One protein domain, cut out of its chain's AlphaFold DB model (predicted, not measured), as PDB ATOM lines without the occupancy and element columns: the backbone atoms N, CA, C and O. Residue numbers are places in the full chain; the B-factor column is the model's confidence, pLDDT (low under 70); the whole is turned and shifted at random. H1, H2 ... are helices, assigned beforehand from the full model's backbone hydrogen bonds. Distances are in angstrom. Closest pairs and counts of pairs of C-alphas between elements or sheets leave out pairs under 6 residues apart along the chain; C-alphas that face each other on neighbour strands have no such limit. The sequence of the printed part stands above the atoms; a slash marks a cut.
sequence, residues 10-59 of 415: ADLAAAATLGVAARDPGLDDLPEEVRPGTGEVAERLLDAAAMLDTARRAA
ATOM      1  N   ALA A  10     191.722 148.195 181.745       84.12
ATOM      2  CA  ALA A  10     190.745 147.476 182.562       84.12
ATOM      3  C   ALA A  10     189.974 146.404 181.769       84.12
ATOM      4  O   ALA A  10     189.671 145.346 182.317       84.12
ATOM      5  N   ASP A  11     189.704 146.644 180.486       84.44
ATOM      6  CA  ASP A  11     188.972 145.712 179.627       84.44
ATOM      7  C   ASP A  11     189.842 144.521 179.219       84.44
ATOM      8  O   ASP A  11     189.378 143.380 179.267       84.44
ATOM      9  N   LEU A  12     191.129 144.762 178.938       87.31
ATOM     10  CA  LEU A  12     192.107 143.693 178.712       87.31
ATOM     11  C   LEU A  12     192.304 142.835 179.967       87.31
ATOM     12  O   LEU A  12     192.323 141.608 179.879       87.31
ATOM     13  N   ALA A  13     192.385 143.456 181.149       86.38
ATOM     14  CA  ALA A  13     192.480 142.730 182.418       86.38
ATOM     15  C   ALA A  13     191.224 141.879 182.694       86.38
ATOM     16  O   ALA A  13     191.329 140.740 183.162       86.38
ATOM     17  N   ALA A  14     190.035 142.389 182.363       86.81
ATOM     18  CA  ALA A  14     188.785 141.642 182.482       86.81
ATOM     19  C   ALA A  14     188.731 140.445 181.515       86.81
ATOM     20  O   ALA A  14     188.334 139.352 181.921       86.81
ATOM     21  N   ALA A  15     189.167 140.625 180.263       87.25
ATOM     22  CA  ALA A  15     189.255 139.544 179.279       87.25
ATOM     23  C   ALA A  15     190.299 138.481 179.668       87.25
ATOM     24  O   ALA A  15     190.025 137.289 179.551       87.25
ATOM     25  N   ALA A  16     191.446 138.880 180.229       87.50
ATOM     26  CA  ALA A  16     192.445 137.946 180.756       87.50
ATOM     27  C   ALA A  16     191.910 137.108 181.928       87.50
ATOM     28  O   ALA A  16     192.192 135.915 182.016       87.50
ATOM     29  N   THR A  17     191.116 137.718 182.813       88.19
ATOM     30  CA  THR A  17     190.582 137.048 184.011       88.19
ATOM     31  C   THR A  17     189.451 136.071 183.679       88.19
ATOM     32  O   THR A  17     189.350 135.013 184.293       88.19
ATOM     33  N   LEU A  18     188.593 136.417 182.714       87.81
ATOM     34  CA  LEU A  18     187.477 135.571 182.269       87.81
ATOM     35  C   LEU A  18     187.888 134.548 181.197       87.81
ATOM     36  O   LEU A  18     187.162 133.585 180.960       87.81
ATOM     37  N   GLY A  19     189.054 134.744 180.578       85.31
ATOM     38  CA  GLY A  19     189.559 133.955 179.462       85.31
ATOM     39  C   GLY A  19     189.135 134.534 178.110       85.31
ATOM     40  O   GLY A  19     187.963 134.839 177.880       85.31
ATOM     41  N   VAL A  20     190.090 134.613 177.177       83.81
ATOM     42  CA  VAL A  20     189.904 135.223 175.842       83.81
ATOM     43  C   VAL A  20     188.870 134.512 174.959       83.81
ATOM     44  O   VAL A  20     188.381 135.091 173.998       83.81
ATOM     45  N   ALA A  21     188.504 133.267 175.291       82.00
ATOM     46  CA  ALA A  21     187.432 132.527 174.622       82.00
ATOM     47  C   ALA A  21     186.027 132.895 175.137       82.00
ATOM     48  O   ALA A  21     185.045 132.737 174.417       82.00
ATOM     49  N   ALA A  22     185.922 133.364 176.385       82.88
ATOM     50  CA  ALA A  22     184.658 133.736 177.020       82.88
ATOM     51  C   ALA A  22     184.351 135.235 176.884       82.88
ATOM     52  O   ALA A  22     183.191 135.640 176.969       82.88
ATOM     53  N   ARG A  23     185.381 136.063 176.678       82.50
ATOM     54  CA  ARG A  23     185.257 137.505 176.470       82.50
ATOM     55  C   ARG A  23     186.275 137.973 175.438       82.50
ATOM     56  O   ARG A  23     187.475 137.847 175.666       82.50
ATOM     57  N   ASP A  24     185.776 138.560 174.355       82.69
ATOM     58  CA  ASP A  24     186.617 139.195 173.344       82.69
ATOM     59  C   ASP A  24     187.354 140.401 173.962       82.69
ATOM     60  O   ASP A  24     186.700 141.288 174.529       82.69
ATOM     61  N   PRO A  25     188.698 140.440 173.912       81.00
ATOM     62  CA  PRO A  25     189.472 141.577 174.392       81.00
ATOM     63  C   PRO A  25     189.343 142.846 173.542       81.00
ATOM     64  O   PRO A  25     189.832 143.880 173.988       81.00
ATOM     65  N   GLY A  26     188.732 142.806 172.349       84.56
ATOM     66  CA  GLY A  26     188.532 144.004 171.523       84.56
ATOM     67  C   GLY A  26     189.855 144.651 171.095       84.56
ATOM     68  O   GLY A  26     190.006 145.871 171.140       84.56
ATOM     69  N   LEU A  27     190.849 143.824 170.743       85.25
ATOM     70  CA  LEU A  27     192.220 144.264 170.432       85.25
ATOM     71  C   LEU A  27     192.295 145.137 169.177       85.25
ATOM     72  O   LEU A  27     193.192 145.971 169.064       85.25
ATOM     73  N   ASP A  28     191.356 144.964 168.250       83.62
ATOM     74  CA  ASP A  28     191.318 145.727 167.002       83.62
ATOM     75  C   ASP A  28     190.768 147.154 167.222       83.62
ATOM     76  O   ASP A  28     191.027 148.055 166.420       83.62
ATOM     77  N   ASP A  29     190.114 147.402 168.362       84.44
ATOM     78  CA  ASP A  29     189.617 148.722 168.776       84.44
ATOM     79  C   ASP A  29     190.675 149.560 169.519       84.44
ATOM     80  O   ASP A  29     190.442 150.729 169.840       84.44
ATOM     81  N   LEU A  30     191.855 148.990 169.786       83.31
ATOM     82  CA  LEU A  30     192.971 149.713 170.393       83.31
ATOM     83  C   LEU A  30     193.571 150.749 169.420       83.31
ATOM     84  O   LEU A  30     193.534 150.530 168.206       83.31
ATOM     85  N   PRO A  31     194.161 151.853 169.919       82.88
ATOM     86  CA  PRO A  31     194.944 152.777 169.094       82.88
ATOM     87  C   PRO A  31     196.079 152.058 168.360       82.88
ATOM     88  O   PRO A  31     196.689 151.143 168.914       82.88
ATOM     89  N   GLU A  32     196.375 152.476 167.127       82.38
ATOM     90  CA  GLU A  32     197.342 151.816 166.238       82.38
ATOM     91  C   GLU A  32     198.725 151.648 166.883       82.38
ATOM     92  O   GLU A  32     199.377 150.624 166.702       82.38
ATOM     93  N   GLU A  33     199.126 152.600 167.723       82.12
ATOM     94  CA  GLU A  33     200.413 152.635 168.414       82.12
ATOM     95  C   GLU A  33     200.558 151.570 169.510       82.12
ATOM     96  O   GLU A  33     201.673 151.282 169.942       82.12
ATOM     97  N   VAL A  34     199.444 151.001 169.984       82.00
ATOM     98  CA  VAL A  34     199.399 149.952 171.019       82.00
ATOM     99  C   VAL A  34     198.694 148.681 170.538       82.00
ATOM    100  O   VAL A  34     198.409 147.792 171.343       82.00
ATOM    101  N   ARG A  35     198.413 148.577 169.231       86.31
ATOM    102  CA  ARG A  35     197.860 147.358 168.635       86.31
ATOM    103  C   ARG A  35     198.936 146.267 168.601       86.31
ATOM    104  O   ARG A  35     200.008 146.487 168.035       86.31
ATOM    105  N   PRO A  36     198.659 145.083 169.166       85.38
ATOM    106  CA  PRO A  36     199.610 143.981 169.168       85.38
ATOM    107  C   PRO A  36     199.750 143.386 167.761       85.38
ATOM    108  O   PRO A  36     198.827 143.462 166.944       85.38
ATOM    109  N   GLY A  37     200.895 142.753 167.494       83.19
ATOM    110  CA  GLY A  37     201.173 142.075 166.226       83.19
ATOM    111  C   GLY A  37     200.311 140.828 165.979       83.19
ATOM    112  O   GLY A  37     199.281 140.592 166.615       83.19
ATOM    113  N   THR A  38     200.725 140.003 165.018       82.56
ATOM    114  CA  THR A  38     200.060 138.729 164.706       82.56
ATOM    115  C   THR A  38     200.484 137.635 165.686       82.56
ATOM    116  O   THR A  38     201.676 137.500 165.947       82.56
ATOM    117  N   GLY A  39     199.548 136.818 166.166       84.12
ATOM    118  CA  GLY A  39     199.825 135.745 167.126       84.12
ATOM    119  C   GLY A  39     198.546 135.169 167.729       84.12
ATOM    120  O   GLY A  39     197.442 135.516 167.293       84.12
ATOM    121  N   GLU A  40     198.685 134.305 168.736       89.56
ATOM    122  CA  GLU A  40     197.535 133.801 169.492       89.56
ATOM    123  C   GLU A  40     196.856 134.949 170.261       89.56
ATOM    124  O   GLU A  40     197.510 135.879 170.733       89.56
ATOM    125  N   VAL A  41     195.527 134.904 170.402       86.81
ATOM    126  CA  VAL A  41     194.746 135.984 171.039       86.81
ATOM    127  C   VAL A  41     195.231 136.282 172.466       86.81
ATOM    128  O   VAL A  41     195.249 137.441 172.874       86.81
ATOM    129  N   ALA A  42     195.661 135.257 173.208       86.19
ATOM    130  CA  ALA A  42     196.202 135.416 174.555       86.19
ATOM    131  C   ALA A  42     197.549 136.163 174.574       86.19
ATOM    132  O   ALA A  42     197.739 137.048 175.408       86.19
ATOM    133  N   GLU A  43     198.456 135.863 173.640       88.31
ATOM    134  CA  GLU A  43     199.748 136.553 173.506       88.31
ATOM    135  C   GLU A  43     199.542 138.010 173.089       88.31
ATOM    136  O   GLU A  43     200.051 138.925 173.733       88.31
ATOM    137  N   ARG A  44     198.679 138.234 172.090       91.38
ATOM    138  CA  ARG A  44     198.311 139.578 171.634       91.38
ATOM    139  C   ARG A  44     197.709 140.427 172.758       91.38
ATOM    140  O   ARG A  44     197.981 141.622 172.840       91.38
ATOM    141  N   LEU A  45     196.904 139.828 173.640       90.56
ATOM    142  CA  LEU A  45     196.356 140.514 174.813       90.56
ATOM    143  C   LEU A  45     197.464 140.962 175.773       90.56
ATOM    144  O   LEU A  45     197.432 142.102 176.240       90.56
ATOM    145  N   LEU A  46     198.428 140.087 176.071       89.94
ATOM    146  CA  LEU A  46     199.545 140.406 176.966       89.94
ATOM    147  C   LEU A  46     200.445 141.499 176.383       89.94
ATOM    148  O   LEU A  46     200.818 142.419 177.113       89.94
ATOM    149  N   ASP A  47     200.715 141.454 175.078       90.94
ATOM    150  CA  ASP A  47     201.474 142.491 174.373       90.94
ATOM    151  C   ASP A  47     200.763 143.849 174.448       90.94
ATOM    152  O   ASP A  47     201.356 144.845 174.867       90.94
ATOM    153  N   ALA A  48     199.462 143.885 174.147       90.19
ATOM    154  CA  ALA A  48     198.652 145.095 174.262       90.19
ATOM    155  C   ALA A  48     198.627 145.648 175.699       90.19
ATOM    156  O   ALA A  48     198.741 146.858 175.915       90.19
ATOM    157  N   ALA A  49     198.518 144.771 176.702       89.31
ATOM    158  CA  ALA A  49     198.544 145.161 178.108       89.31
ATOM    159  C   ALA A  49     199.913 145.731 178.522       89.31
ATOM    160  O   ALA A  49     199.959 146.735 179.236       89.31
ATOM    161  N   ALA A  50     201.016 145.141 178.053       88.81
ATOM    162  CA  ALA A  50     202.371 145.628 178.309       88.81
ATOM    163  C   ALA A  50     202.627 146.993 177.652       88.81
ATOM    164  O   ALA A  50     203.189 147.894 178.286       88.81
ATOM    165  N   MET A  51     202.167 147.184 176.414       88.62
ATOM    166  CA  MET A  51     202.263 148.461 175.700       88.62
ATOM    167  C   MET A  51     201.432 149.552 176.387       88.62
ATOM    168  O   MET A  51     201.936 150.653 176.610       88.62
ATOM    169  N   LEU A  52     200.198 149.246 176.807       86.69
ATOM    170  CA  LEU A  52     199.348 150.185 177.545       86.69
ATOM    171  C   LEU A  52     199.898 150.520 178.938       86.69
ATOM    172  O   LEU A  52     199.827 151.679 179.347       86.69
ATOM    173  N   ASP A  53     200.454 149.556 179.679       86.12
ATOM    174  CA  ASP A  53     201.091 149.831 180.977       86.12
ATOM    175  C   ASP A  53     202.335 150.713 180.808       86.12
ATOM    176  O   ASP A  53     202.508 151.698 181.528       86.12
ATOM    177  N   THR A  54     203.152 150.429 179.792       85.88
ATOM    178  CA  THR A  54     204.318 151.249 179.442       85.88
ATOM    179  C   THR A  54     203.896 152.668 179.066       85.88
ATOM    180  O   THR A  54     204.450 153.630 179.595       85.88
ATOM    181  N   ALA A  55     202.864 152.819 178.232       82.31
ATOM    182  CA  ALA A  55     202.312 154.119 177.860       82.31
ATOM    183  C   ALA A  55     201.763 154.882 179.077       82.31
ATOM    184  O   ALA A  55     202.018 156.076 179.220       82.31
ATOM    185  N   ARG A  56     201.073 154.206 180.006       78.62
ATOM    186  CA  ARG A  56     200.575 154.813 181.254       78.62
ATOM    187  C   ARG A  56     201.701 155.286 182.169       78.62
ATOM    188  O   ARG A  56     201.548 156.317 182.817       78.62
ATOM    189  N   ARG A  57     202.812 154.548 182.237       79.44
ATOM    190  CA  ARG A  57     203.991 154.915 183.042       79.44
ATOM    191  C   ARG A  57     204.838 156.006 182.393       79.44
ATOM    192  O   ARG A  57     205.467 156.779 183.108       79.44
ATOM    193  N   ALA A  58     204.856 156.062 181.062       80.12
ATOM    194  CA  ALA A  58     205.567 157.073 180.288       80.12
ATOM    195  C   ALA A  58     204.750 158.359 180.080       80.12
ATOM    196  O   ALA A  58     205.318 159.387 179.709       80.12
ATOM    197  N   ALA A  59     203.434 158.323 180.318       75.50
ATOM    198  CA  ALA A  59     202.575 159.488 180.193       75.50
ATOM    199  C   ALA A  59     202.983 160.559 181.221       75.50
ATOM    200  O   ALA A  59     202.909 160.311 182.430       75.50
TER     201      ALA A  59
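What this domain is: This is residues 10 to 59 of the 415 residues of an uncharacterized protein of Naumannella cuiyingiana (UniProt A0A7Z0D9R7). A short helix, H1, and a helix twice as many residues long, H2, make a helical hairpin, joined by a wide loop of 22 residues, 19 to 40. H1 packs on a part of H2, residues 42 to 49. The printed part has 50 residues, with two named helices in the order H1, H2 and no named strand; its class is all helix. It is compact, with a radius of gyration of the C-alphas of 10.3 A, and only just elongated, spanning 31 by 21 by 16 A.

Where its parts are: H1, residues 10 to 18, begins at C-alpha 10 (190.745, 147.476, 182.562) and is 12.3 A long from first to last C-alpha. H2, residues 41 to 58, is 25.4 A long and ends at C-alpha 58 (205.567, 157.073, 180.288).

How they stand to each other: H1 and H2 touch; their closest C-alphas, those of Leu 12 and Leu 45, are 6.6 A apart. They run opposite ways at a shallow tilt of 33 degrees, only just short of steep. In both, every O i to N i+4 pair is within hydrogen-bond range.

The domain as a whole: The two farthest C-alphas, of Ala 22 and Ala 59, are 31.5 A apart. The link from H1 to H2 is long. The printed part has no cut, and no printed residue is under pLDDT 70.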